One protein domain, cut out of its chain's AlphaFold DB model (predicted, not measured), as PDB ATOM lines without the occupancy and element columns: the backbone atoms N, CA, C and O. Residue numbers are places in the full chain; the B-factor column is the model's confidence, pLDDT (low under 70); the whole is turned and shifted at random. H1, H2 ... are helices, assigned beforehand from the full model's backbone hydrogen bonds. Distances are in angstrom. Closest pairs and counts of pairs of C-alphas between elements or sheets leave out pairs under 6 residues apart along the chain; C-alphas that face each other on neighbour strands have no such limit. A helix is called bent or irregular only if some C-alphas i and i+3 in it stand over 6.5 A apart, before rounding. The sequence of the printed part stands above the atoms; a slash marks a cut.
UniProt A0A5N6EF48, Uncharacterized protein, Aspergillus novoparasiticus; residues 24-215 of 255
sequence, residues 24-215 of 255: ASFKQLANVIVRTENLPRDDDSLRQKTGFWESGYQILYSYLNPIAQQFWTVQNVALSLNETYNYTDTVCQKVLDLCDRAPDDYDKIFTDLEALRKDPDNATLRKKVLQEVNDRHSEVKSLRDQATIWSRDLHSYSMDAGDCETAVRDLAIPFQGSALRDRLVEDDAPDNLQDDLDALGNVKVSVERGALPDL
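What this domain is: This is residues 24 to 215 of the 255 residues of an uncharacterized protein of Aspergillus novoparasiticus (UniProt A0A5N6EF48). A long hairpin of two helices, bent H4 and H5, makes this rod; H2, H3, H6 and H7 gather as a head where H4 begins and H5 ends, and H1 packs on arm H4a. At the other end residues 117 to 123 stand free. The printed part has 192 residues, class all helix, with seven named helices, H1 to H7 in order, and no named strand. It is extended, with a radius of gyration of the C-alphas of 28.5 A and spans of 98 by 29 by 22 A.

How they stand to each other: Begin at H1, residues 24 to 37, which touches residues 71 to 82 alone of H4a, residues 61 to 100; their closest C-alphas, Thr 36 and Gln 75, are 5.6 A apart. H4, residues 61 to 118, assigned as one helix by its hydrogen bonds, is bent: C-alphas 100 and 103 are 7.2 A apart, and the lines of its arms H4a and H4b, residues 103 to 118, stand at a steep tilt of 50 degrees. H5, residues 123 to 176, touches H4a at a shallow tilt of 26 degrees, opposite ways, closest at C-alphas Leu 81 and Tyr 157, 5.9 A. H4b and H5 form a hairpin. H4a, H5 and H7, residues 193 to 210, are an up-and-down bundle, each running against the one before. Every O i to N i+4 pair is within hydrogen-bond range in H1, H7, H2, residues 43 to 50, H3, residues 54 to 59, and H6, residues 179 to 187; H4a has 32 of 36, H4b 11 of 12, H5 46 of 50.

Where its parts are: Find C-alpha 24 at (-87.019, -16.356, 45.803), where H1 begins. H4a is 59.2 A long and H5 79.7 A. H7 ends at C-alpha 210, (-105.621, -8.136, 50.088).

The domain as a whole: The farthest C-alphas, Lys 118 and Pro 190, are 98.7 A apart. The printed part has no cut, and the six links are tight. Look for pLDDT under 70 at residues 24 to 30 and 210 to 215.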
ATOM      1  N   ALA A  24     -85.699 -16.580  46.392       59.22
ATOM      2  CA  ALA A  24     -87.019 -16.356  45.803       59.22
ATOM      3  C   ALA A  24     -88.120 -16.203  46.870       59.22
ATOM      4  O   ALA A  24     -88.967 -15.320  46.740       59.22
ATOM      5  N   SER A  25     -88.052 -16.990  47.947       63.22
ATOM      6  CA  SER A  25     -88.976 -16.911  49.083       63.22
ATOM      7  C   SER A  25     -88.838 -15.575  49.823       63.22
ATOM      8  O   SER A  25     -89.843 -14.963  50.174       63.22
ATOM      9  N   PHE A  26     -87.612 -15.053  49.959       61.53
ATOM     10  CA  PHE A  26     -87.368 -13.734  50.561       61.53
ATOM     11  C   PHE A  26     -87.968 -12.585  49.738       61.53
ATOM     12  O   PHE A  26     -88.578 -11.673  50.290       61.53
ATOM     13  N   LYS A  27     -87.852 -12.632  48.404       64.81
ATOM     14  CA  LYS A  27     -88.454 -11.608  47.531       64.81
ATOM     15  C   LYS A  27     -89.981 -11.637  47.560       64.81
ATOM     16  O   LYS A  27     -90.613 -10.585  47.500       64.81
ATOM     17  N   GLN A  28     -90.578 -12.825  47.634       66.62
ATOM     18  CA  GLN A  28     -92.029 -12.973  47.746       66.62
ATOM     19  C   GLN A  28     -92.544 -12.392  49.062       66.62
ATOM     20  O   GLN A  28     -93.488 -11.606  49.040       66.62
ATOM     21  N   LEU A  29     -91.874 -12.690  50.175       65.62
ATOM     22  CA  LEU A  29     -92.210 -12.117  51.471       65.62
ATOM     23  C   LEU A  29     -92.102 -10.585  51.478       65.62
ATOM     24  O   LEU A  29     -93.036  -9.913  51.904       65.62
ATOM     25  N   ALA A  30     -91.004 -10.027  50.958       67.31
ATOM     26  CA  ALA A  30     -90.822  -8.577  50.872       67.31
ATOM     27  C   ALA A  30     -91.961  -7.897  50.092       67.31
ATOM     28  O   ALA A  30     -92.499  -6.876  50.518       67.31
ATOM     29  N   ASN A  31     -92.384  -8.498  48.976       70.06
ATOM     30  CA  ASN A  31     -93.517  -7.998  48.201       70.06
ATOM     31  C   ASN A  31     -94.845  -8.098  48.959       70.06
ATOM     32  O   ASN A  31     -95.687  -7.213  48.812       70.06
ATOM     33  N   VAL A  32     -95.049  -9.160  49.745       70.00
ATOM     34  CA  VAL A  32     -96.235  -9.294  50.596       70.00
ATOM     35  C   VAL A  32     -96.275  -8.172  51.626       70.00
ATOM     36  O   VAL A  32     -97.284  -7.481  51.687       70.00
ATOM     37  N   ILE A  33     -95.178  -7.928  52.347       70.44
ATOM     38  CA  ILE A  33     -95.102  -6.885  53.382       70.44
ATOM     39  C   ILE A  33     -95.491  -5.519  52.809       70.44
ATOM     40  O   ILE A  33     -96.376  -4.856  53.346       70.44
ATOM     41  N   VAL A  34     -94.906  -5.137  51.669       74.44
ATOM     42  CA  VAL A  34     -95.207  -3.859  50.996       74.44
ATOM     43  C   VAL A  34     -96.681  -3.764  50.581       74.44
ATOM     44  O   VAL A  34     -97.299  -2.699  50.661       74.44
ATOM     45  N   ARG A  35     -97.272  -4.876  50.124       74.50
ATOM     46  CA  ARG A  35     -98.690  -4.922  49.737       74.50
ATOM     47  C   ARG A  35     -99.617  -4.825  50.946       74.50
ATOM     48  O   ARG A  35    -100.663  -4.188  50.837       74.50
ATOM     49  N   THR A  36     -99.247  -5.431  52.071       78.62
ATOM     50  CA  THR A  36    -100.079  -5.478  53.276       78.62
ATOM     51  C   THR A  36     -99.973  -4.223  54.132       78.62
ATOM     52  O   THR A  36    -100.969  -3.843  54.731       78.62
ATOM     53  N   GLU A  37     -98.823  -3.543  54.151       77.69
ATOM     54  CA  GLU A  37     -98.572  -2.339  54.968       77.69
ATOM     55  C   GLU A  37     -99.593  -1.222  54.714       77.69
ATOM     56  O   GLU A  37     -99.957  -0.467  55.609       77.69
ATOM     57  N   ASN A  38    -100.097  -1.141  53.485       81.50
ATOM     58  CA  ASN A  38    -101.044  -0.108  53.103       81.50
ATOM     59  C   ASN A  38    -102.504  -0.511  53.327       81.50
ATOM     60  O   ASN A  38    -103.387   0.283  53.002       81.50
ATOM     61  N   LEU A  39    -102.812  -1.725  53.791       85.38
ATOM     62  CA  LEU A  39    -104.201  -2.128  54.007       85.38
ATOM     63  C   LEU A  39    -104.852  -1.254  55.098       85.38
ATOM     64  O   LEU A  39    -104.190  -0.870  56.062       85.38
ATOM     65  N   PRO A  40    -106.139  -0.901  54.958       88.56
ATOM     66  CA  PRO A  40    -106.834  -0.187  56.019       88.56
ATOM     67  C   PRO A  40    -106.957  -1.091  57.249       88.56
ATOM     68  O   PRO A  40    -107.242  -2.279  57.120       88.56
ATOM     69  N   ARG A  41    -106.690  -0.533  58.427       85.06
ATOM     70  CA  ARG A  41    -106.514  -1.270  59.692       85.06
ATOM     71  C   ARG A  41    -107.654  -1.076  60.689       85.06
ATOM     72  O   ARG A  41    -107.683  -1.710  61.735       85.06
ATOM     73  N   ASP A  42    -108.542  -0.147  60.386       91.00
ATOM     74  CA  ASP A  42    -109.658   0.275  61.219       91.00
ATOM     75  C   ASP A  42    -110.764   0.844  60.318       91.00
ATOM     76  O   ASP A  42    -110.564   1.039  59.114       91.00
ATOM     77  N   ASP A  43    -111.943   1.074  60.895       92.62
ATOM     78  CA  ASP A  43    -113.105   1.564  60.151       92.62
ATOM     79  C   ASP A  43    -112.826   2.922  59.488       92.62
ATOM     80  O   ASP A  43    -113.172   3.135  58.326       92.62
ATOM     81  N   ASP A  44    -112.133   3.823  60.190       93.44
ATOM     82  CA  ASP A  44    -111.806   5.155  59.680       93.44
ATOM     83  C   ASP A  44    -110.877   5.099  58.465       93.44
ATOM     84  O   ASP A  44    -111.148   5.737  57.446       93.44
ATOM     85  N   SER A  45    -109.803   4.309  58.529       92.31
ATOM     86  CA  SER A  45    -108.888   4.122  57.402       92.31
ATOM     87  C   SER A  45    -109.550   3.374  56.250       92.31
ATOM     88  O   SER A  45    -109.281   3.704  55.093       92.31
ATOM     89  N   LEU A  46    -110.438   2.410  56.522       92.81
ATOM     90  CA  LEU A  46    -111.196   1.718  55.478       92.81
ATOM     91  C   LEU A  46    -112.109   2.699  54.753       92.81
ATOM     92  O   LEU A  46    -112.054   2.783  53.525       92.81
ATOM     93  N   ARG A  47    -112.880   3.491  55.498       94.19
ATOM     94  CA  ARG A  47    -113.776   4.513  54.958       94.19
ATOM     95  C   ARG A  47    -113.013   5.576  54.169       94.19
ATOM     96  O   ARG A  47    -113.332   5.812  53.010       94.19
ATOM     97  N   GLN A  48    -111.942   6.135  54.737       92.31
ATOM     98  CA  GLN A  48    -111.102   7.133  54.067       92.31
ATOM     99  C   GLN A  48    -110.500   6.599  52.763       92.31
ATOM    100  O   GLN A  48    -110.407   7.324  51.774       92.31
ATOM    101  N   LYS A  49    -110.067   5.336  52.756       90.69
ATOM    102  CA  LYS A  49    -109.403   4.736  51.598       90.69
ATOM    103  C   LYS A  49    -110.374   4.316  50.497       90.69
ATOM    104  O   LYS A  49    -109.979   4.257  49.335       90.69
ATOM    105  N   THR A  50    -111.610   3.988  50.858       91.44
ATOM    106  CA  THR A  50    -112.634   3.499  49.921       91.44
ATOM    107  C   THR A  50    -113.547   4.607  49.418       91.44
ATOM    108  O   THR A  50    -114.014   4.504  48.287       91.44
ATOM    109  N   GLY A  51    -113.727   5.671  50.203       94.44
ATOM    110  CA  GLY A  51    -114.564   6.822  49.866       94.44
ATOM    111  C   GLY A  51    -115.988   6.750  50.412       94.44
ATOM    112  O   GLY A  51    -116.796   7.581  50.026       94.44
ATOM    113  N   PHE A  52    -116.297   5.794  51.297       95.75
ATOM    114  CA  PHE A  52    -117.632   5.691  51.891       95.75
ATOM    115  C   PHE A  52    -118.000   6.959  52.678       95.75
ATOM    116  O   PHE A  52    -117.236   7.434  53.527       95.75
ATOM    117  N   TRP A  53    -119.211   7.455  52.470       95.94
ATOM    118  CA  TRP A  53    -119.894   8.322  53.408       95.94
ATOM    119  C   TRP A  53    -120.297   7.539  54.656       95.94
ATOM    120  O   TRP A  53    -120.431   6.315  54.662       95.94
ATOM    121  N   GLU A  54    -120.494   8.265  55.756       94.44
ATOM    122  CA  GLU A  54    -120.913   7.651  57.018       94.44
ATOM    123  C   GLU A  54    -122.246   6.900  56.873       94.44
ATOM    124  O   GLU A  54    -122.400   5.831  57.454       94.44
ATOM    125  N   SER A  55    -123.195   7.421  56.083       93.50
ATOM    126  CA  SER A  55    -124.509   6.793  55.897       93.50
ATOM    127  C   SER A  55    -124.407   5.413  55.247       93.50
ATOM    128  O   SER A  55    -124.851   4.436  55.855       93.50
ATOM    129  N   GLY A  56    -123.753   5.294  54.087       94.94
ATOM    130  CA  GLY A  56    -123.539   4.005  53.432       94.94
ATOM    131  C   GLY A  56    -122.655   3.059  54.237       94.94
ATOM    132  O   GLY A  56    -122.938   1.858  54.302       94.94
ATOM    133  N   TYR A  57    -121.629   3.580  54.926       95.56
ATOM    134  CA  TYR A  57    -120.782   2.760  55.796       95.56
ATOM    135  C   TYR A  57    -121.595   2.095  56.912       95.56
ATOM    136  O   TYR A  57    -121.442   0.899  57.151       95.56
ATOM    137  N   GLN A  58    -122.494   2.839  57.568       95.88
ATOM    138  CA  GLN A  58    -123.336   2.303  58.640       95.88
ATOM    139  C   GLN A  58    -124.349   1.267  58.134       95.88
ATOM    140  O   GLN A  58    -124.565   0.252  58.800       95.88
ATOM    141  N   ILE A  59    -124.913   1.457  56.935       97.12
ATOM    142  CA  ILE A  59    -125.817   0.480  56.300       97.12
ATOM    143  C   ILE A  59    -125.117  -0.874  56.104       97.12
ATOM    144  O   ILE A  59    -125.720  -1.934  56.309       97.12
ATOM    145  N   LEU A  60    -123.830  -0.849  55.746       96.75
ATOM    146  CA  LEU A  60    -123.024  -2.040  55.467       96.75
ATOM    147  C   LEU A  60    -122.052  -2.424  56.594       96.75
ATOM    148  O   LEU A  60    -121.232  -3.325  56.405       96.75
ATOM    149  N   TYR A  61    -122.155  -1.809  57.774       96.00
ATOM    150  CA  TYR A  61    -121.156  -1.912  58.845       96.00
ATOM    151  C   TYR A  61    -120.807  -3.359  59.217       96.00
ATOM    152  O   TYR A  61    -119.637  -3.715  59.337       96.00
ATOM    153  N   SER A  62    -121.815  -4.232  59.317       96.19
ATOM    154  CA  SER A  62    -121.634  -5.653  59.653       96.19
ATOM    155  C   SER A  62    -120.790  -6.440  58.641       96.19
ATOM    156  O   SER A  62    -120.309  -7.520  58.970       96.19
ATOM    157  N   TYR A  63    -120.640  -5.931  57.416       95.38
ATOM    158  CA  TYR A  63    -119.829  -6.524  56.350       95.38
ATOM    159  C   TYR A  63    -118.462  -5.845  56.224       95.38
ATOM    160  O   TYR A  63    -117.485  -6.505  55.879       95.38
ATOM    161  N   LEU A  64    -118.388  -4.542  56.509       95.12
ATOM    162  CA  LEU A  64    -117.169  -3.739  56.374       95.12
ATOM    163  C   LEU A  64    -116.240  -3.864  57.588       95.12
ATOM    164  O   LEU A  64    -115.037  -4.057  57.417       95.12
ATOM    165  N   ASN A  65    -116.782  -3.839  58.806       94.75
ATOM    166  CA  ASN A  65    -115.980  -3.915  60.027       94.75
ATOM    167  C   ASN A  65    -115.121  -5.199  60.119       94.75
ATOM    168  O   ASN A  65    -113.924  -5.089  60.405       94.75
ATOM    169  N   PRO A  66    -115.639  -6.403  59.784       95.12
ATOM    170  CA  PRO A  66    -114.813  -7.610  59.752       95.12
ATOM    171  C   PRO A  66    -113.641  -7.535  58.761       95.12
ATOM    172  O   PRO A  66    -112.598  -8.136  59.005       95.12
ATOM    173  N   ILE A  67    -113.772  -6.785  57.659       92.19
ATOM    174  CA  ILE A  67    -112.688  -6.601  56.680       92.19
ATOM    175  C   ILE A  67    -111.552  -5.785  57.289       92.19
ATOM    176  O   ILE A  67    -110.398  -6.200  57.200       92.19
ATOM    177  N   ALA A  68    -111.864  -4.657  57.932       92.06
ATOM    178  CA  ALA A  68    -110.855  -3.829  58.591       92.06
ATOM    179  C   ALA A  68    -110.107  -4.616  59.684       92.06
ATOM    180  O   ALA A  68    -108.876  -4.599  59.735       92.06
ATOM    181  N   GLN A  69    -110.841  -5.383  60.497       93.38
ATOM    182  CA  GLN A  69    -110.256  -6.264  61.514       93.38
ATOM    183  C   GLN A  69    -109.351  -7.336  60.898       93.38
ATOM    184  O   GLN A  69    -108.242  -7.570  61.379       93.38
ATOM    185  N   GLN A  70    -109.789  -7.972  59.810       91.94
ATOM    186  CA  GLN A  70    -108.991  -9.006  59.163       91.94
ATOM    187  C   GLN A  70    -107.736  -8.432  58.494       91.94
ATOM    188  O   GLN A  70    -106.673  -9.047  58.553       91.94
ATOM    189  N   PHE A  71    -107.814  -7.243  57.900       90.56
ATOM    190  CA  PHE A  71    -106.653  -6.556  57.339       90.56
ATOM    191  C   PHE A  71    -105.638  -6.121  58.395       90.56
ATOM    192  O   PHE A  71    -104.433  -6.174  58.131       90.56
ATOM    193  N   TRP A  72    -106.089  -5.751  59.592       90.75
ATOM    194  CA  TRP A  72    -105.197  -5.550  60.730       90.75
ATOM    195  C   TRP A  72    -104.457  -6.840  61.107       90.75
ATOM    196  O   TRP A  72    -103.237  -6.833  61.273       90.75
ATOM    197  N   THR A  73    -105.163  -7.971  61.171       90.50
ATOM    198  CA  THR A  73    -104.545  -9.286  61.418       90.50
ATOM    199  C   THR A  73    -103.520  -9.637  60.339       90.50
ATOM    200  O   THR A  73    -102.395 -10.011  60.667       90.50
ATOM    201  N   VAL A  74    -103.863  -9.441  59.062       87.62
ATOM    202  CA  VAL A  74    -102.958  -9.653  57.917       87.62
ATOM    203  C   VAL A  74    -101.663  -8.852  58.072       87.62
ATOM    204  O   VAL A  74    -100.580  -9.394  57.858       87.62
ATOM    205  N   GLN A  75    -101.758  -7.580  58.462       86.69
ATOM    206  CA  GLN A  75    -100.583  -6.735  58.685       86.69
ATOM    207  C   GLN A  75     -99.698  -7.265  59.810       86.69
ATOM    208  O   GLN A  75     -98.487  -7.372  59.624       86.69
ATOM    209  N   ASN A  76    -100.284  -7.642  60.948       88.69
ATOM    210  CA  ASN A  76     -99.519  -8.175  62.074       88.69
ATOM    211  C   ASN A  76     -98.806  -9.478  61.709       88.69
ATOM    212  O   ASN A  76     -97.616  -9.611  61.978       88.69
ATOM    213  N   VAL A  77     -99.486 -10.402  61.024       86.25
ATOM    214  CA  VAL A  77     -98.866 -11.651  60.559       86.25
ATOM    215  C   VAL A  77     -97.729 -11.369  59.574       86.25
ATOM    216  O   VAL A  77     -96.655 -11.956  59.692       86.25
ATOM    217  N   ALA A  78     -97.913 -10.437  58.632       82.81
ATOM    218  CA  ALA A  78     -96.863 -10.057  57.687       82.81
ATOM    219  C   ALA A  78     -95.637  -9.436  58.384       82.81
ATOM    220  O   ALA A  78     -94.501  -9.751  58.021       82.81
ATOM    221  N   LEU A  79     -95.853  -8.594  59.400       85.19
ATOM    222  CA  LEU A  79     -94.787  -8.010  60.219       85.19
ATOM    223  C   LEU A  79     -94.050  -9.080  61.034       85.19
ATOM    224  O   LEU A  79     -92.824  -9.144  60.983       85.19
ATOM    225  N   SER A  80     -94.773  -9.963  61.725       87.06
ATOM    226  CA  SER A  80     -94.178 -11.039  62.525       87.06
ATOM    227  C   SER A  80     -93.414 -12.054  61.678       87.06
ATOM    228  O   SER A  80     -92.329 -12.498  62.070       87.06
ATOM    229  N   LEU A  81     -93.923 -12.375  60.482       80.25
ATOM    230  CA  LEU A  81     -93.155 -13.101  59.479       80.25
ATOM    231  C   LEU A  81     -91.860 -12.342  59.195       80.25
ATOM    232  O   LEU A  81     -90.793 -12.890  59.450       80.25
ATOM    233  N   ASN A  82     -91.930 -11.088  58.733       79.94
ATOM    234  CA  ASN A  82     -90.750 -10.285  58.392       79.94
ATOM    235  C   ASN A  82     -89.674 -10.304  59.486       79.94
ATOM    236  O   ASN A  82     -88.507 -10.563  59.200       79.94
ATOM    237  N   GLU A  83     -90.061 -10.062  60.737       85.44
ATOM    238  CA  GLU A  83     -89.151 -10.085  61.884       85.44
ATOM    239  C   GLU A  83     -88.479 -11.451  62.049       85.44
ATOM    240  O   GLU A  83     -87.254 -11.537  62.159       85.44
ATOM    241  N   THR A  84     -89.263 -12.528  61.980       82.75
ATOM    242  CA  THR A  84     -88.758 -13.901  62.108       82.75
ATOM    243  C   THR A  84     -87.838 -14.279  60.946       82.75
ATOM    244  O   THR A  84     -86.815 -14.939  61.145       82.75
ATOM    245  N   TYR A  85     -88.141 -13.828  59.728       78.25
ATOM    246  CA  TYR A  85     -87.248 -14.023  58.589       78.25
ATOM    247  C   TYR A  85     -85.960 -13.228  58.730       78.25
ATOM    248  O   TYR A  85     -84.904 -13.790  58.458       78.25
ATOM    249  N   ASN A  86     -86.005 -11.976  59.184       81.50
ATOM    250  CA  ASN A  86     -84.795 -11.183  59.416       81.50
ATOM    251  C   ASN A  86     -83.920 -11.807  60.515       81.50
ATOM    252  O   ASN A  86     -82.695 -11.767  60.428       81.50
ATOM    253  N   TYR A  87     -84.532 -12.480  61.494       86.50
ATOM    254  CA  TYR A  87     -83.812 -13.228  62.525       86.50
ATOM    255  C   TYR A  87     -83.048 -14.458  61.996       86.50
ATOM    256  O   TYR A  87     -82.126 -14.943  62.655       86.50
ATOM    257  N   THR A  88     -83.359 -14.930  60.783       82.69
ATOM    258  CA  THR A  88     -82.600 -15.992  60.100       82.69
ATOM    259  C   THR A  88     -81.109 -15.682  60.065       82.69
ATOM    260  O   THR A  88     -80.300 -16.561  60.355       82.69
ATOM    261  N   ASP A  89     -80.746 -14.445  59.719       83.56
ATOM    262  CA  ASP A  89     -79.348 -14.023  59.601       83.56
ATOM    263  C   ASP A  89     -78.609 -14.192  60.933       83.56
ATOM    264  O   ASP A  89     -77.515 -14.743  60.984       83.56
ATOM    265  N   THR A  90     -79.273 -13.853  62.042       88.81
ATOM    266  CA  THR A  90     -78.711 -14.003  63.391       88.81
ATOM    267  C   THR A  90     -78.451 -15.470  63.731       88.81
ATOM    268  O   THR A  90     -77.383 -15.809  64.247       88.81
ATOM    269  N   VAL A  91     -79.406 -16.359  63.434       88.56
ATOM    270  CA  VAL A  91     -79.248 -17.803  63.670       88.56
ATOM    271  C   VAL A  91     -78.126 -18.368  62.798       88.56
ATOM    272  O   VAL A  91     -77.272 -19.095  63.304       88.56
ATOM    273  N   CYS A  92     -78.086 -18.003  61.513       85.19
ATOM    274  CA  CYS A  92     -77.070 -18.471  60.570       85.19
ATOM    275  C   CYS A  92     -75.670 -17.987  60.955       85.19
ATOM    276  O   CYS A  92     -74.743 -18.793  61.001       85.19
ATOM    277  N   GLN A  93     -75.516 -16.707  61.299       88.75
ATOM    278  CA  GLN A  93     -74.235 -16.158  61.734       88.75
ATOM    279  C   GLN A  93     -73.730 -16.876  62.987       88.75
ATOM    280  O   GLN A  93     -72.574 -17.276  63.044       88.75
ATOM    281  N   LYS A  94     -74.610 -17.151  63.955       90.88
ATOM    282  CA  LYS A  94     -74.230 -17.886  65.166       90.88
ATOM    283  C   LYS A  94     -73.802 -19.327  64.885       90.88
ATOM    284  O   LYS A  94     -72.906 -19.832  65.558       90.88
ATOM    285  N   VAL A  95     -74.427 -19.994  63.911       88.88
ATOM    286  CA  VAL A  95     -73.949 -21.296  63.422       88.88
ATOM    287  C   VAL A  95     -72.531 -21.143  62.879       88.88
ATOM    288  O   VAL A  95     -71.649 -21.869  63.331       88.88
ATOM    289  N   LEU A  96     -72.306 -20.200  61.962       88.50
ATOM    290  CA  LEU A  96     -71.001 -19.978  61.335       88.50
ATOM    291  C   LEU A  96     -69.918 -19.663  62.372       88.50
ATOM    292  O   LEU A  96     -68.891 -20.332  62.378       88.50
ATOM    293  N   ASP A  97     -70.180 -18.748  63.305       91.62
ATOM    294  CA  ASP A  97     -69.246 -18.366  64.371       91.62
ATOM    295  C   ASP A  97     -68.898 -19.544  65.291       91.62
ATOM    296  O   ASP A  97     -67.770 -19.677  65.772       91.62
ATOM    297  N   LEU A  98     -69.870 -20.416  65.582       90.62
ATOM    298  CA  LEU A  98     -69.611 -21.617  66.372       90.62
ATOM    299  C   LEU A  98     -68.810 -22.644  65.581       90.62
ATOM    300  O   LEU A  98     -67.948 -23.292  66.174       90.62
ATOM    301  N   CYS A  99     -69.076 -22.801  64.286       87.75
ATOM    302  CA  CYS A  99     -68.321 -23.703  63.419       87.75
ATOM    303  C   CYS A  99     -66.869 -23.245  63.272       87.75
ATOM    304  O   CYS A  99     -65.968 -24.059  63.442       87.75
ATOM    305  N   ASP A 100     -66.659 -21.954  63.022       89.25
ATOM    306  CA  ASP A 100     -65.344 -21.337  62.834       89.25
ATOM    307  C   ASP A 100     -64.461 -21.488  64.079       89.25
ATOM    308  O   ASP A 100     -63.319 -21.925  63.984       89.25
ATOM    309  N   ARG A 101     -65.024 -21.254  65.274       93.06
ATOM    310  CA  ARG A 101     -64.300 -21.415  66.549       93.06
ATOM    311  C   ARG A 101     -64.138 -22.865  67.009       93.06
ATOM    312  O   ARG A 101     -63.402 -23.123  67.958       93.06
ATOM    313  N   ALA A 102     -64.837 -23.825  66.395       90.19
ATOM    314  CA  ALA A 102     -64.864 -25.203  66.888       90.19
ATOM    315  C   ALA A 102     -63.474 -25.868  66.953       90.19
ATOM    316  O   ALA A 102     -63.198 -26.495  67.978       90.19
ATOM    317  N   PRO A 103     -62.593 -25.748  65.935       89.94
ATOM    318  CA  PRO A 103     -61.247 -26.312  65.998       89.94
ATOM    319  C   PRO A 103     -60.452 -25.778  67.193       89.94
ATOM    320  O   PRO A 103     -59.969 -26.573  67.992       89.94
ATOM    321  N   ASP A 104     -60.409 -24.457  67.372       92.56
ATOM    322  CA  ASP A 104     -59.654 -23.816  68.455       92.56
ATOM    323  C   ASP A 104     -60.195 -24.200  69.841       92.56
ATOM    324  O   ASP A 104     -59.428 -24.547  70.746       92.56
ATOM    325  N   ASP A 105     -61.523 -24.191  70.006       92.00
ATOM    326  CA  ASP A 105     -62.182 -24.586  71.253       92.00
ATOM    327  C   ASP A 105     -61.871 -26.052  71.600       92.00
ATOM    328  O   ASP A 105     -61.537 -26.380  72.744       92.00
ATOM    329  N   TYR A 106     -61.959 -26.951  70.615       92.00
ATOM    330  CA  TYR A 106     -61.698 -28.372  70.818       92.00
ATOM    331  C   TYR A 106     -60.220 -28.677  71.029       92.00
ATOM    332  O   TYR A 106     -59.903 -29.481  71.908       92.00
ATOM    333  N   ASP A 107     -59.314 -28.033  70.299       92.81
ATOM    334  CA  ASP A 107     -57.873 -28.206  70.474       92.81
ATOM    335  C   ASP A 107     -57.439 -27.792  71.877       92.81
ATOM    336  O   ASP A 107     -56.674 -28.513  72.528       92.81
ATOM    337  N   LYS A 108     -57.986 -26.688  72.395       92.62
ATOM    338  CA  LYS A 108     -57.748 -26.235  73.768       92.62
ATOM    339  C   LYS A 108     -58.233 -27.260  74.796       92.62
ATOM    340  O   LYS A 108     -57.438 -27.723  75.619       92.62
ATOM    341  N   ILE A 109     -59.495 -27.687  74.684       93.69
ATOM    342  CA  ILE A 109     -60.106 -28.677  75.585       93.69
ATOM    343  C   ILE A 109     -59.324 -29.996  75.555       93.69
ATOM    344  O   ILE A 109     -59.033 -30.575  76.603       93.69
ATOM    345  N   PHE A 110     -58.966 -30.495  74.369       94.00
ATOM    346  CA  PHE A 110     -58.263 -31.767  74.232       94.00
ATOM    347  C   PHE A 110     -56.805 -31.695  74.677       94.00
ATOM    348  O   PHE A 110     -56.318 -32.662  75.267       94.00
ATOM    349  N   THR A 111     -56.129 -30.568  74.456       95.38
ATOM    350  CA  THR A 111     -54.771 -30.337  74.965       95.38
ATOM    351  C   THR A 111     -54.758 -30.360  76.491       95.38
ATOM    352  O   THR A 111     -53.954 -31.076  77.094       95.38
ATOM    353  N   ASP A 112     -55.688 -29.650  77.128       95.19
ATOM    354  CA  ASP A 112     -55.784 -29.605  78.585       95.19
ATOM    355  C   ASP A 112     -56.249 -30.946  79.182       95.19
ATOM    356  O   ASP A 112     -55.755 -31.361  80.233       95.19
ATOM    357  N   LEU A 113     -57.140 -31.677  78.499       94.62
ATOM    358  CA  LEU A 113     -57.509 -33.046  78.875       94.62
ATOM    359  C   LEU A 113     -56.306 -33.995  78.829       94.62
ATOM    360  O   LEU A 113     -56.137 -34.809  79.735       94.62
ATOM    361  N   GLU A 114     -55.466 -33.907  77.798       95.81
ATOM    362  CA  GLU A 114     -54.261 -34.732  77.680       95.81
ATOM    363  C   GLU A 114     -53.237 -34.395  78.773       95.81
ATOM    364  O   GLU A 114     -52.620 -35.295  79.347       95.81
ATOM    365  N   ALA A 115     -53.096 -33.114  79.128       95.62
ATOM    366  CA  ALA A 115     -52.291 -32.697  80.272       95.62
ATOM    367  C   ALA A 115     -52.852 -33.250  81.597       95.62
ATOM    368  O   ALA A 115     -52.095 -33.780  82.411       95.62
ATOM    369  N   LEU A 116     -54.176 -33.235  81.779       95.94
ATOM    370  CA  LEU A 116     -54.833 -33.767  82.976       95.94
ATOM    371  C   LEU A 116     -54.678 -35.290  83.103       95.94
ATOM    372  O   LEU A 116     -54.620 -35.812  84.209       95.94
ATOM    373  N   ARG A 117     -54.555 -36.030  81.994       94.31
ATOM    374  CA  ARG A 117     -54.248 -37.474  82.043       94.31
ATOM    375  C   ARG A 117     -52.856 -37.763  82.600       94.31
ATOM    376  O   ARG A 117     -52.656 -38.832  83.170       94.31
ATOM    377  N   LYS A 118     -51.910 -36.838  82.419       96.19
ATOM    378  CA  LYS A 118     -50.536 -36.947  82.930       96.19
ATOM    379  C   LYS A 118     -50.431 -36.515  84.393       96.19
ATOM    380  O   LYS A 118     -49.571 -37.031  85.098       96.19
ATOM    381  N   ASP A 119     -51.308 -35.616  84.837       95.69
ATOM    382  CA  ASP A 119     -51.394 -35.130  86.219       95.69
ATOM    383  C   ASP A 119     -52.861 -35.085  86.706       95.69
ATOM    384  O   ASP A 119     -53.492 -34.021  86.724       95.69
ATOM    385  N   PRO A 120     -53.449 -36.243  87.073       93.44
ATOM    386  CA  PRO A 120     -54.881 -36.349  87.376       93.44
ATOM    387  C   PRO A 120     -55.334 -35.560  88.610       93.44
ATOM    388  O   PRO A 120     -56.515 -35.200  88.712       93.44
ATOM    389  N   ASP A 121     -54.416 -35.292  89.538       96.56
ATOM    390  CA  ASP A 121     -54.692 -34.623  90.811       96.56
ATOM    391  C   ASP A 121     -54.625 -33.091  90.697       96.56
ATOM    392  O   ASP A 121     -54.909 -32.368  91.657       96.56
ATOM    393  N   ASN A 122     -54.333 -32.569  89.501       97.31
ATOM    394  CA  ASN A 122     -54.302 -31.141  89.226       97.31
ATOM    395  C   ASN A 122     -55.706 -30.514  89.255       97.31
ATOM    396  O   ASN A 122     -56.401 -30.391  88.240       97.31
ATOM    397  N   ALA A 123     -56.140 -30.094  90.444       96.50
ATOM    398  CA  ALA A 123     -57.459 -29.504  90.661       96.50
ATOM    399  C   ALA A 123     -57.697 -28.236  89.819       96.50
ATOM    400  O   ALA A 123     -58.808 -28.014  89.331       96.50
ATOM    401  N   THR A 124     -56.656 -27.422  89.612       97.06
ATOM    402  CA  THR A 124     -56.728 -26.196  88.806       97.06
ATOM    403  C   THR A 124     -56.997 -26.516  87.339       97.06
ATOM    404  O   THR A 124     -57.923 -25.955  86.751       97.06
ATOM    405  N   LEU A 125     -56.243 -27.455  86.763       96.31
ATOM    406  CA  LEU A 125     -56.424 -27.889  85.379       96.31
ATOM    407  C   LEU A 125     -57.784 -28.565  85.179       96.31
ATOM    408  O   LEU A 125     -58.487 -28.266  84.217       96.31
ATOM    409  N   ARG A 126     -58.218 -29.398  86.135       96.88
ATOM    410  CA  ARG A 126     -59.551 -30.016  86.111       96.88
ATOM    411  C   ARG A 126     -60.665 -28.969  86.065       96.88
ATOM    412  O   ARG A 126     -61.603 -29.110  85.284       96.88
ATOM    413  N   LYS A 127     -60.565 -27.918  86.885       97.00
ATOM    414  CA  LYS A 127     -61.533 -26.813  86.890       97.00
ATOM    415  C   LYS A 127     -61.538 -26.065  85.554       97.00
ATOM    416  O   LYS A 127     -62.615 -25.744  85.065       97.00
ATOM    417  N   LYS A 128     -60.362 -25.817  84.967       96.12
ATOM    418  CA  LYS A 128     -60.221 -25.153  83.662       96.12
ATOM    419  C   LYS A 128     -60.904 -25.948  82.545       96.12
ATOM    420  O   LYS A 128     -61.777 -25.401  81.884       96.12
ATOM    421  N   VAL A 129     -60.597 -27.242  82.416       95.56
ATOM    422  CA  VAL A 129     -61.228 -28.133  81.422       95.56
ATOM    423  C   VAL A 129     -62.750 -28.139  81.568       95.56
ATOM    424  O   VAL A 129     -63.472 -28.003  80.584       95.56
ATOM    425  N   LEU A 130     -63.255 -28.283  82.799       96.06
ATOM    426  CA  LEU A 130     -64.698 -28.270  83.055       96.06
ATOM    427  C   LEU A 130     -65.342 -26.944  82.646       96.06
ATOM    428  O   LEU A 130     -66.439 -26.956  82.095       96.06
ATOM    429  N   GLN A 131     -64.677 -25.817  82.910       96.56
ATOM    430  CA  GLN A 131     -65.173 -24.506  82.506       96.56
ATOM    431  C   GLN A 131     -65.267 -24.401  80.982       96.56
ATOM    432  O   GLN A 131     -66.328 -24.059  80.476       96.56
ATOM    433  N   GLU A 132     -64.218 -24.780  80.254       95.62
ATOM    434  CA  GLU A 132     -64.184 -24.693  78.788       95.62
ATOM    435  C   GLU A 132     -65.240 -25.584  78.123       95.62
ATOM    436  O   GLU A 132     -65.936 -25.157  77.201       95.62
ATOM    437  N   VAL A 133     -65.432 -26.801  78.644       95.12
ATOM    438  CA  VAL A 133     -66.512 -27.693  78.199       95.12
ATOM    439  C   VAL A 133     -67.886 -27.069  78.466       95.12
ATOM    440  O   VAL A 133     -68.761 -27.116  77.599       95.12
ATOM    441  N   ASN A 134     -68.092 -26.479  79.647       96.19
ATOM    442  CA  ASN A 134     -69.363 -25.852  80.009       96.19
ATOM    443  C   ASN A 134     -69.655 -24.592  79.188       96.19
ATOM    444  O   ASN A 134     -70.811 -24.384  78.815       96.19
ATOM    445  N   ASP A 135     -68.642 -23.782  78.890       95.06
ATOM    446  CA  ASP A 135     -68.770 -22.578  78.067       95.06
ATOM    447  C   ASP A 135     -69.218 -22.964  76.656       95.06
ATOM    448  O   ASP A 135     -70.278 -22.527  76.198       95.06
ATOM    449  N   ARG A 136     -68.501 -23.901  76.021       94.06
ATOM    450  CA  ARG A 136     -68.852 -24.392  74.684       94.06
ATOM    451  C   ARG A 136     -70.243 -25.026  74.650       94.06
ATOM    452  O   ARG A 136     -71.040 -24.744  73.755       94.06
ATOM    453  N   HIS A 137     -70.569 -25.862  75.635       93.31
ATOM    454  CA  HIS A 137     -71.899 -26.465  75.741       93.31
ATOM    455  C   HIS A 137     -73.003 -25.408  75.910       93.31
ATOM    456  O   HIS A 137     -74.077 -25.541  75.321       93.31
ATOM    457  N   SER A 138     -72.750 -24.345  76.676       95.88
ATOM    458  CA  SER A 138     -73.717 -23.261  76.887       95.88
ATOM    459  C   SER A 138     -73.985 -22.475  75.605       95.88
ATOM    460  O   SER A 138     -75.142 -22.163  75.314       95.88
ATOM    461  N   GLU A 139     -72.957 -22.210  74.798       94.69
ATOM    462  CA  GLU A 139     -73.126 -21.546  73.505       94.69
ATOM    463  C   GLU A 139     -73.915 -22.407  72.506       94.69
ATOM    464  O   GLU A 139     -74.859 -21.914  71.881       94.69
ATOM    465  N   VAL A 140     -73.604 -23.706  72.411       91.94
ATOM    466  CA  VAL A 140     -74.345 -24.656  71.559       91.94
ATOM    467  C   VAL A 140     -75.804 -24.776  72.012       91.94
ATOM    468  O   VAL A 140     -76.720 -24.763  71.188       91.94
ATOM    469  N   LYS A 141     -76.053 -24.828  73.325       94.31
ATOM    470  CA  LYS A 141     -77.412 -24.828  73.883       94.31
ATOM    471  C   LYS A 141     -78.161 -23.542  73.530       94.31
ATOM    472  O   LYS A 141     -79.321 -23.601  73.135       94.31
ATOM    473  N   SER A 142     -77.491 -22.396  73.621       94.25
ATOM    474  CA  SER A 142     -78.064 -21.105  73.245       94.25
ATOM    475  C   SER A 142     -78.434 -21.051  71.757       94.25
ATOM    476  O   SER A 142     -79.506 -20.550  71.426       94.25
ATOM    477  N   LEU A 143     -77.596 -21.593  70.864       92.62
ATOM    478  CA  LEU A 143     -77.933 -21.733  69.443       92.62
ATOM    479  C   LEU A 143     -79.174 -22.617  69.249       92.62
ATOM    480  O   LEU A 143     -80.101 -22.219  68.550       92.62
ATOM    481  N   ARG A 144     -79.220 -23.793  69.888       90.94
ATOM    482  CA  ARG A 144     -80.373 -24.702  69.806       90.94
ATOM    483  C   ARG A 144     -81.667 -24.010  70.230       90.94
ATOM    484  O   ARG A 144     -82.679 -24.137  69.542       90.94
ATOM    485  N   ASP A 145     -81.644 -23.303  71.355       92.44
ATOM    486  CA  ASP A 145     -82.832 -22.641  71.898       92.44
ATOM    487  C   ASP A 145     -83.318 -21.529  70.947       92.44
ATOM    488  O   ASP A 145     -84.512 -21.449  70.658       92.44
ATOM    489  N   GLN A 146     -82.397 -20.748  70.367       92.38
ATOM    490  CA  GLN A 146     -82.713 -19.735  69.350       92.38
ATOM    491  C   GLN A 146     -83.281 -20.350  68.068       92.38
ATOM    492  O   GLN A 146     -84.327 -19.910  67.596       92.38
ATOM    493  N   ALA A 147     -82.645 -21.394  67.532       87.62
ATOM    494  CA  ALA A 147     -83.106 -22.072  66.322       87.62
ATOM    495  C   ALA A 147     -84.480 -22.736  66.518       87.62
ATOM    496  O   ALA A 147     -85.306 -22.740  65.606       87.62
ATOM    497  N   THR A 148     -84.751 -23.261  67.718       87.19
ATOM    498  CA  THR A 148     -86.049 -23.860  68.063       87.19
ATOM    499  C   THR A 148     -87.160 -22.816  68.059       87.19
ATOM    500  O   THR A 148     -88.205 -23.045  67.453       87.19
ATOM    501  N   ILE A 149     -86.933 -21.672  68.714       89.12
ATOM    502  CA  ILE A 149     -87.894 -20.562  68.751       89.12
ATOM    503  C   ILE A 149     -88.131 -20.036  67.337       89.12
ATOM    504  O   ILE A 149     -89.269 -20.008  66.882       89.12
ATOM    505  N   TRP A 150     -87.053 -19.730  66.612       88.56
ATOM    506  CA  TRP A 150     -87.110 -19.247  65.237       88.56
ATOM    507  C   TRP A 150     -87.898 -20.185  64.315       88.56
ATOM    508  O   TRP A 150     -88.820 -19.745  63.633       88.56
ATOM    509  N   SER A 151     -87.596 -21.489  64.320       82.81
ATOM    510  CA  SER A 151     -88.297 -22.449  63.458       82.81
ATOM    511  C   SER A 151     -89.770 -22.607  63.832       82.81
ATOM    512  O   SER A 151     -90.593 -22.800  62.935       82.81
ATOM    513  N   ARG A 152     -90.105 -22.569  65.127       87.56
ATOM    514  CA  ARG A 152     -91.492 -22.643  65.600       87.56
ATOM    515  C   ARG A 152     -92.279 -21.421  65.143       87.56
ATOM    516  O   ARG A 152     -93.358 -21.581  64.583       87.56
ATOM    517  N   ASP A 153     -91.738 -20.231  65.374       86.81
ATOM    518  CA  ASP A 153     -92.419 -18.970  65.086       86.81
ATOM    519  C   ASP A 153     -92.591 -18.795  63.571       86.81
ATOM    520  O   ASP A 153     -93.680 -18.471  63.105       86.81
ATOM    521  N   LEU A 154     -91.568 -19.150  62.783       81.88
ATOM    522  CA  LEU A 154     -91.639 -19.112  61.323       81.88
ATOM    523  C   LEU A 154     -92.744 -20.029  60.790       81.88
ATOM    524  O   LEU A 154     -93.489 -19.648  59.888       81.88
ATOM    525  N   HIS A 155     -92.862 -21.234  61.355       79.62
ATOM    526  CA  HIS A 155     -93.923 -22.167  60.995       79.62
ATOM    527  C   HIS A 155     -95.304 -21.640  61.400       79.62
ATOM    528  O   HIS A 155     -96.208 -21.642  60.569       79.62
ATOM    529  N   SER A 156     -95.448 -21.146  62.634       84.19
ATOM    530  CA  SER A 156     -96.710 -20.599  63.144       84.19
ATOM    531  C   SER A 156     -97.218 -19.466  62.262       84.19
ATOM    532  O   SER A 156     -98.315 -19.557  61.724       84.19
ATOM    533  N   TYR A 157     -96.396 -18.447  62.012       82.81
ATOM    534  CA  TYR A 157     -96.841 -17.303  61.223       82.81
ATOM    535  C   TYR A 157     -97.081 -17.652  59.748       82.81
ATOM    536  O   TYR A 157     -97.873 -16.994  59.073       82.81
ATOM    537  N   SER A 158     -96.428 -18.698  59.228       77.19
ATOM    538  CA  SER A 158     -96.716 -19.200  57.878       77.19
ATOM    539  C   SER A 158     -98.102 -19.849  57.808       77.19
ATOM    540  O   SER A 158     -98.809 -19.674  56.816       77.19
ATOM    541  N   MET A 159     -98.508 -20.563  58.863       78.19
ATOM    542  CA  MET A 159     -99.865 -21.101  58.999       78.19
ATOM    543  C   MET A 159    -100.889 -19.972  59.154       78.19
ATOM    544  O   MET A 159    -101.846 -19.922  58.383       78.19
ATOM    545  N   ASP A 160    -100.625 -19.010  60.045       82.38
ATOM    546  CA  ASP A 160    -101.501 -17.852  60.276       82.38
ATOM    547  C   ASP A 160    -101.727 -17.041  58.988       82.38
ATOM    548  O   ASP A 160    -102.818 -16.526  58.742       82.38
ATOM    549  N   ALA A 161    -100.718 -16.951  58.117       80.62
ATOM    550  CA  ALA A 161    -100.857 -16.316  56.811       80.62
ATOM    551  C   ALA A 161    -101.818 -17.068  55.877       80.62
ATOM    552  O   ALA A 161    -102.595 -16.440  55.152       80.62
ATOM    553  N   GLY A 162    -101.778 -18.404  55.887       76.50
ATOM    554  CA  GLY A 162    -102.715 -19.243  55.137       76.50
ATOM    555  C   GLY A 162    -104.153 -19.126  55.656       76.50
ATOM    556  O   GLY A 162    -105.101 -19.103  54.859       76.50
ATOM    557  N   ASP A 163    -104.313 -18.986  56.971       83.56
ATOM    558  CA  ASP A 163    -105.606 -18.734  57.607       83.56
ATOM    559  C   ASP A 163    -106.127 -17.337  57.250       83.56
ATOM    560  O   ASP A 163    -107.287 -17.188  56.860       83.56
ATOM    561  N   CYS A 164    -105.254 -16.326  57.251       86.44
ATOM    562  CA  CYS A 164    -105.590 -14.977  56.801       86.44
ATOM    563  C   CYS A 164    -106.065 -14.944  55.345       86.44
ATOM    564  O   CYS A 164    -107.054 -14.280  55.037       86.44
ATOM    565  N   GLU A 165    -105.392 -15.664  54.442       82.12
ATOM    566  CA  GLU A 165    -105.808 -15.772  53.039       82.12
ATOM    567  C   GLU A 165    -107.228 -16.346  52.920       82.12
ATOM    568  O   GLU A 165    -108.039 -15.861  52.126       82.12
ATOM    569  N   THR A 166    -107.531 -17.370  53.718       84.75
ATOM    570  CA  THR A 166    -108.846 -18.019  53.738       84.75
ATOM    571  C   THR A 166    -109.910 -17.067  54.282       84.75
ATOM    572  O   THR A 166    -110.919 -16.848  53.617       84.75
ATOM    573  N   ALA A 167    -109.643 -16.406  55.409       90.19
ATOM    574  CA  ALA A 167    -110.562 -15.448  56.016       90.19
ATOM    575  C   ALA A 167    -110.873 -14.257  55.091       90.19
ATOM    576  O   ALA A 167    -112.035 -13.895  54.917       90.19
ATOM    577  N   VAL A 168    -109.860 -13.672  54.437       88.25
ATOM    578  CA  VAL A 168    -110.071 -12.575  53.473       88.25
ATOM    579  C   VAL A 168    -110.912 -13.043  52.281       88.25
ATOM    580  O   VAL A 168    -111.789 -12.311  51.825       88.25
ATOM    581  N   ARG A 169    -110.694 -14.271  51.791       86.56
ATOM    582  CA  ARG A 169    -111.504 -14.850  50.708       86.56
ATOM    583  C   ARG A 169    -112.964 -15.024  51.123       86.56
ATOM    584  O   ARG A 169    -113.846 -14.686  50.338       86.56
ATOM    585  N   ASP A 170    -113.215 -15.512  52.331       90.94
ATOM    586  CA  ASP A 170    -114.575 -15.720  52.834       90.94
ATOM    587  C   ASP A 170    -115.312 -14.386  53.019       90.94
ATOM    588  O   ASP A 170    -116.473 -14.249  52.627       90.94
ATOM    589  N   LEU A 171    -114.608 -13.356  53.501       91.88
ATOM    590  CA  LEU A 171    -115.129 -11.990  53.595       91.88
ATOM    591  C   LEU A 171    -115.416 -11.350  52.228       91.88
ATOM    592  O   LEU A 171    -116.231 -10.434  52.143       91.88
ATOM    593  N   ALA A 172    -114.801 -11.837  51.147       89.62
ATOM    594  CA  ALA A 172    -115.068 -11.362  49.791       89.62
ATOM    595  C   ALA A 172    -116.408 -11.862  49.229       89.62
ATOM    596  O   ALA A 172    -116.951 -11.248  48.309       89.62
ATOM    597  N   ILE A 173    -116.942 -12.975  49.749       91.44
ATOM    598  CA  ILE A 173    -118.116 -13.661  49.186       91.44
ATOM    599  C   ILE A 173    -119.336 -12.727  49.068       91.44
ATOM    600  O   ILE A 173    -119.914 -12.663  47.977       91.44
ATOM    601  N   PRO A 174    -119.721 -11.949  50.103       92.12
ATOM    602  CA  PRO A 174    -120.880 -11.056  50.019       92.12
ATOM    603  C   PRO A 174    -120.764  -9.969  48.937       92.12
ATOM    604  O   PRO A 174    -121.780  -9.493  48.439       92.12
ATOM    605  N   PHE A 175    -119.542  -9.610  48.528       89.94
ATOM    606  CA  PHE A 175    -119.256  -8.561  47.540       89.94
ATOM    607  C   PHE A 175    -119.307  -9.064  46.085       89.94
ATOM    608  O   PHE A 175    -119.104  -8.293  45.144       89.94
ATOM    609  N   GLN A 176    -119.567 -10.358  45.866       86.94
ATOM    610  CA  GLN A 176    -119.694 -10.931  44.522       86.94
ATOM    611  C   GLN A 176    -121.118 -10.838  43.948       86.94
ATOM    612  O   GLN A 176    -121.289 -10.967  42.738       86.94
ATOM    613  N   GLY A 177    -122.129 -10.605  44.791       88.00
ATOM    614  CA  GLY A 177    -123.534 -10.475  44.387       88.00
ATOM    615  C   GLY A 177    -124.039  -9.030  44.357       88.00
ATOM    616  O   GLY A 177    -123.298  -8.088  44.621       88.00
ATOM    617  N   SER A 178    -125.334  -8.855  44.066       94.44
ATOM    618  CA  SER A 178    -125.992  -7.539  44.094       94.44
ATOM    619  C   SER A 178    -126.506  -7.137  45.476       94.44
ATOM    620  O   SER A 178    -126.755  -5.961  45.688       94.44
ATOM    621  N   ALA A 179    -126.620  -8.065  46.432       96.00
ATOM    622  CA  ALA A 179    -127.334  -7.838  47.691       96.00
ATOM    623  C   ALA A 179    -126.858  -6.603  48.483       96.00
ATOM    624  O   ALA A 179    -127.681  -5.860  49.005       96.00
ATOM    625  N   LEU A 180    -125.543  -6.355  48.556       96.19
ATOM    626  CA  LEU A 180    -125.007  -5.173  49.251       96.19
ATOM    627  C   LEU A 180    -125.296  -3.872  48.489       96.19
ATOM    628  O   LEU A 180    -125.594  -2.852  49.101       96.19
ATOM    629  N   ARG A 181    -125.254  -3.924  47.155       96.44
ATOM    630  CA  ARG A 181    -125.646  -2.810  46.285       96.44
ATOM    631  C   ARG A 181    -127.136  -2.510  46.423       96.44
ATOM    632  O   ARG A 181    -127.500  -1.351  46.548       96.44
ATOM    633  N   ASP A 182    -127.976  -3.541  46.404       97.38
ATOM    634  CA  ASP A 182    -129.429  -3.406  46.519       97.38
ATOM    635  C   ASP A 182    -129.800  -2.783  47.873       97.38
ATOM    636  O   ASP A 182    -130.644  -1.895  47.926       97.38
ATOM    637  N   ARG A 183    -129.081  -3.153  48.941       96.62
ATOM    638  CA  ARG A 183    -129.242  -2.561  50.273       96.62
ATOM    639  C   ARG A 183    -128.862  -1.078  50.332       96.62
ATOM    640  O   ARG A 183    -129.586  -0.302  50.938       96.62
ATOM    641  N   LEU A 184    -127.768  -0.669  49.682       96.69
ATOM    642  CA  LEU A 184    -127.430   0.759  49.564       96.69
ATOM    643  C   LEU A 184    -128.497   1.519  48.768       96.69
ATOM    644  O   LEU A 184    -128.915   2.590  49.179       96.69
ATOM    645  N   VAL A 185    -128.985   0.951  47.661       96.56
ATOM    646  CA  VAL A 185    -130.042   1.574  46.845       96.56
ATOM    647  C   VAL A 185    -131.346   1.760  47.629       96.56
ATOM    648  O   VAL A 185    -132.076   2.714  47.364       96.56
ATOM    649  N   GLU A 186    -131.657   0.853  48.556       95.88
ATOM    650  CA  GLU A 186    -132.862   0.913  49.388       95.88
ATOM    651  C   GLU A 186    -132.743   1.920  50.542       95.88
ATOM    652  O   GLU A 186    -133.674   2.696  50.764       95.88
ATOM    653  N   ASP A 187    -131.607   1.924  51.248       95.12
ATOM    654  CA  ASP A 187    -131.485   2.575  52.559       95.12
ATOM    655  C   ASP A 187    -130.637   3.864  52.565       95.12
ATOM    656  O   ASP A 187    -130.699   4.624  53.534       95.12
ATOM    657  N   ASP A 188    -129.822   4.121  51.534       95.38
ATOM    658  CA  ASP A 188    -128.866   5.236  51.539       95.38
ATOM    659  C   ASP A 188    -129.460   6.562  51.038       95.38
ATOM    660  O   ASP A 188    -130.463   6.626  50.321       95.38
ATOM    661  N   ALA A 189    -128.823   7.666  51.433       92.12
ATOM    662  CA  ALA A 189    -129.225   8.999  51.020       92.12
ATOM    663  C   ALA A 189    -128.963   9.200  49.512       92.12
ATOM    664  O   ALA A 189    -127.848   8.946  49.056       92.12
ATOM    665  N   PRO A 190    -129.921   9.745  48.733       92.44
ATOM    666  CA  PRO A 190    -129.752   9.928  47.288       92.44
ATOM    667  C   PRO A 190    -128.513  10.737  46.885       92.44
ATOM    668  O   PRO A 190    -127.932  10.475  45.836       92.44
ATOM    669  N   ASP A 191    -128.111  11.698  47.722       94.00
ATOM    670  CA  ASP A 191    -126.955  12.564  47.475       94.00
ATOM    671  C   ASP A 191    -125.609  11.848  47.711       94.00
ATOM    672  O   ASP A 191    -124.599  12.280  47.161       94.00
ATOM    673  N   ASN A 192    -125.599  10.747  48.475       94.00
ATOM    674  CA  ASN A 192    -124.400   9.965  48.819       94.00
ATOM    675  C   ASN A 192    -124.318   8.633  48.052       94.00
ATOM    676  O   ASN A 192    -123.230   8.086  47.875       94.00
ATOM    677  N   LEU A 193    -125.456   8.141  47.549       94.44
ATOM    678  CA  LEU A 193    -125.610   6.797  46.992       94.44
ATOM    679  C   LEU A 193    -124.567   6.444  45.928       94.44
ATOM    680  O   LEU A 193    -124.043   5.332  45.924       94.44
ATOM    681  N   GLN A 194    -124.271   7.349  44.994       96.75
ATOM    682  CA  GLN A 194    -123.324   7.029  43.923       96.75
ATOM    683  C   GLN A 194    -121.891   6.875  44.453       96.75
ATOM    684  O   GLN A 194    -121.201   5.940  44.044       96.75
ATOM    685  N   ASP A 195    -121.477   7.733  45.386       96.44
ATOM    686  CA  ASP A 195    -120.158   7.653  46.020       96.44
ATOM    687  C   ASP A 195    -120.031   6.356  46.835       96.44
ATOM    688  O   ASP A 195    -119.013   5.668  46.755       96.44
ATOM    689  N   ASP A 196    -121.090   5.961  47.550       96.69
ATOM    690  CA  ASP A 196    -121.110   4.740  48.362       96.69
ATOM    691  C   ASP A 196    -121.150   3.457  47.514       96.69
ATOM    692  O   ASP A 196    -120.538   2.443  47.867       96.69
ATOM    693  N   LEU A 197    -121.786   3.495  46.338       96.12
ATOM    694  CA  LEU A 197    -121.708   2.410  45.353       96.12
ATOM    695  C   LEU A 197    -120.304   2.275  44.747       96.12
ATOM    696  O   LEU A 197    -119.823   1.151  44.558       96.12
ATOM    697  N   ASP A 198    -119.631   3.390  44.467       95.56
ATOM    698  CA  ASP A 198    -118.249   3.385  43.982       95.56
ATOM    699  C   ASP A 198    -117.292   2.885  45.081       95.56
ATOM    700  O   ASP A 198    -116.413   2.050  44.827       95.56
ATOM    701  N   ALA A 199    -117.517   3.303  46.330       94.94
ATOM    702  CA  ALA A 199    -116.771   2.843  47.496       94.94
ATOM    703  C   ALA A 199    -116.944   1.337  47.744       94.94
ATOM    704  O   ALA A 199    -115.960   0.639  48.021       94.94
ATOM    705  N   LEU A 200    -118.152   0.795  47.554       94.38
ATOM    706  CA  LEU A 200    -118.410  -0.648  47.589       94.38
ATOM    707  C   LEU A 200    -117.562  -1.402  46.547       94.38
ATOM    708  O   LEU A 200    -116.989  -2.457  46.845       94.38
ATOM    709  N   GLY A 201    -117.419  -0.841  45.343       91.19
ATOM    710  CA  GLY A 201    -116.513  -1.352  44.310       91.19
ATOM    711  C   GLY A 201    -115.040  -1.314  44.736       91.19
ATOM    712  O   GLY A 201    -114.306  -2.288  44.536       91.19
ATOM    713  N   ASN A 202    -114.608  -0.236  45.392       91.19
ATOM    714  CA  ASN A 202    -113.244  -0.094  45.914       91.19
ATOM    715  C   ASN A 202    -112.929  -1.102  47.031       91.19
ATOM    716  O   ASN A 202    -111.807  -1.625  47.090       91.19
ATOM    717  N   VAL A 203    -113.902  -1.422  47.894       89.06
ATOM    718  CA  VAL A 203    -113.761  -2.490  48.900       89.06
ATOM    719  C   VAL A 203    -113.551  -3.830  48.213       89.06
ATOM    720  O   VAL A 203    -112.594  -4.527  48.547       89.06
ATOM    721  N   LYS A 204    -114.367  -4.168  47.208       87.12
ATOM    722  CA  LYS A 204    -114.218  -5.419  46.452       87.12
ATOM    723  C   LYS A 204    -112.805  -5.572  45.882       87.12
ATOM    724  O   LYS A 204    -112.153  -6.589  46.117       87.12
ATOM    725  N   VAL A 205    -112.295  -4.533  45.216       85.12
ATOM    726  CA  VAL A 205    -110.921  -4.517  44.680       85.12
ATOM    727  C   VAL A 205    -109.882  -4.677  45.795       85.12
ATOM    728  O   VAL A 205    -108.878  -5.367  45.611       85.12
ATOM    729  N   SER A 206    -110.101  -4.053  46.953       82.44
ATOM    730  CA  SER A 206    -109.183  -4.129  48.095       82.44
ATOM    731  C   SER A 206    -109.142  -5.523  48.715       82.44
ATOM    732  O   SER A 206    -108.058  -6.004  49.021       82.44
ATOM    733  N   VAL A 207    -110.284  -6.195  48.859       83.06
ATOM    734  CA  VAL A 207    -110.367  -7.563  49.394       83.06
ATOM    735  C   VAL A 207    -109.754  -8.569  48.417       83.06
ATOM    736  O   VAL A 207    -108.966  -9.419  48.824       83.06
ATOM    737  N   GLU A 208    -110.012  -8.428  47.115       77.75
ATOM    738  CA  GLU A 208    -109.408  -9.283  46.083       77.75
ATOM    739  C   GLU A 208    -107.879  -9.117  46.001       77.75
ATOM    740  O   GLU A 208    -107.162 -10.089  45.767       77.75
ATOM    741  N   ARG A 209    -107.361  -7.901  46.230       71.00
ATOM    742  CA  ARG A 209    -105.913  -7.617  46.285       71.00
ATOM    743  C   ARG A 209    -105.266  -7.932  47.634       71.00
ATOM    744  O   ARG A 209    -104.060  -8.159  47.671       71.00
ATOM    745  N   GLY A 210    -106.041  -7.863  48.714       63.16
ATOM    746  CA  GLY A 210    -105.621  -8.136  50.088       63.16
ATOM    747  C   GLY A 210    -105.605  -9.625  50.421       63.16
ATOM    748  O   GLY A 210    -104.979 -10.020  51.403       63.16
ATOM    749  N   ALA A 211    -106.237 -10.463  49.592       58.41
ATOM    750  CA  ALA A 211    -105.953 -11.887  49.585       58.41
ATOM    751  C   ALA A 211    -104.439 -12.072  49.383       58.41
ATOM    752  O   ALA A 211    -103.825 -11.366  48.583       58.41
ATOM    753  N   LEU A 212    -103.832 -13.000  50.122       59.44
ATOM    754  CA  LEU A 212    -102.405 -13.327  50.070       59.44
ATOM    755  C   LEU A 212    -102.176 -14.570  49.184       59.44
ATOM    756  O   LEU A 212    -101.755 -15.597  49.716       59.44
ATOM    757  N   PRO A 213    -102.441 -14.553  47.858       49.38
ATOM    758  CA  PRO A 213    -102.489 -15.768  47.039       49.38
ATOM    759  C   PRO A 213    -101.157 -16.531  46.922       49.38
ATOM    760  O   PRO A 213    -101.117 -17.584  46.293       49.38
ATOM    761  N   ASP A 214    -100.073 -16.047  47.532       47.97
ATOM    762  CA  ASP A 214     -98.723 -16.561  47.313       47.97
ATOM    763  C   ASP A 214     -97.990 -17.037  48.582       47.97
ATOM    764  O   ASP A 214     -96.921 -17.634  48.454       47.97
ATOM    765  N   LEU A 215     -98.540 -16.871  49.796       46.34
ATOM    766  CA  LEU A 215     -97.866 -17.360  51.016       46.34
ATOM    767  C   LEU A 215     -97.996 -18.877  51.207       46.34
ATOM    768  O   LEU A 215     -97.047 -19.501  51.672       46.34
TER     769      LEU A 215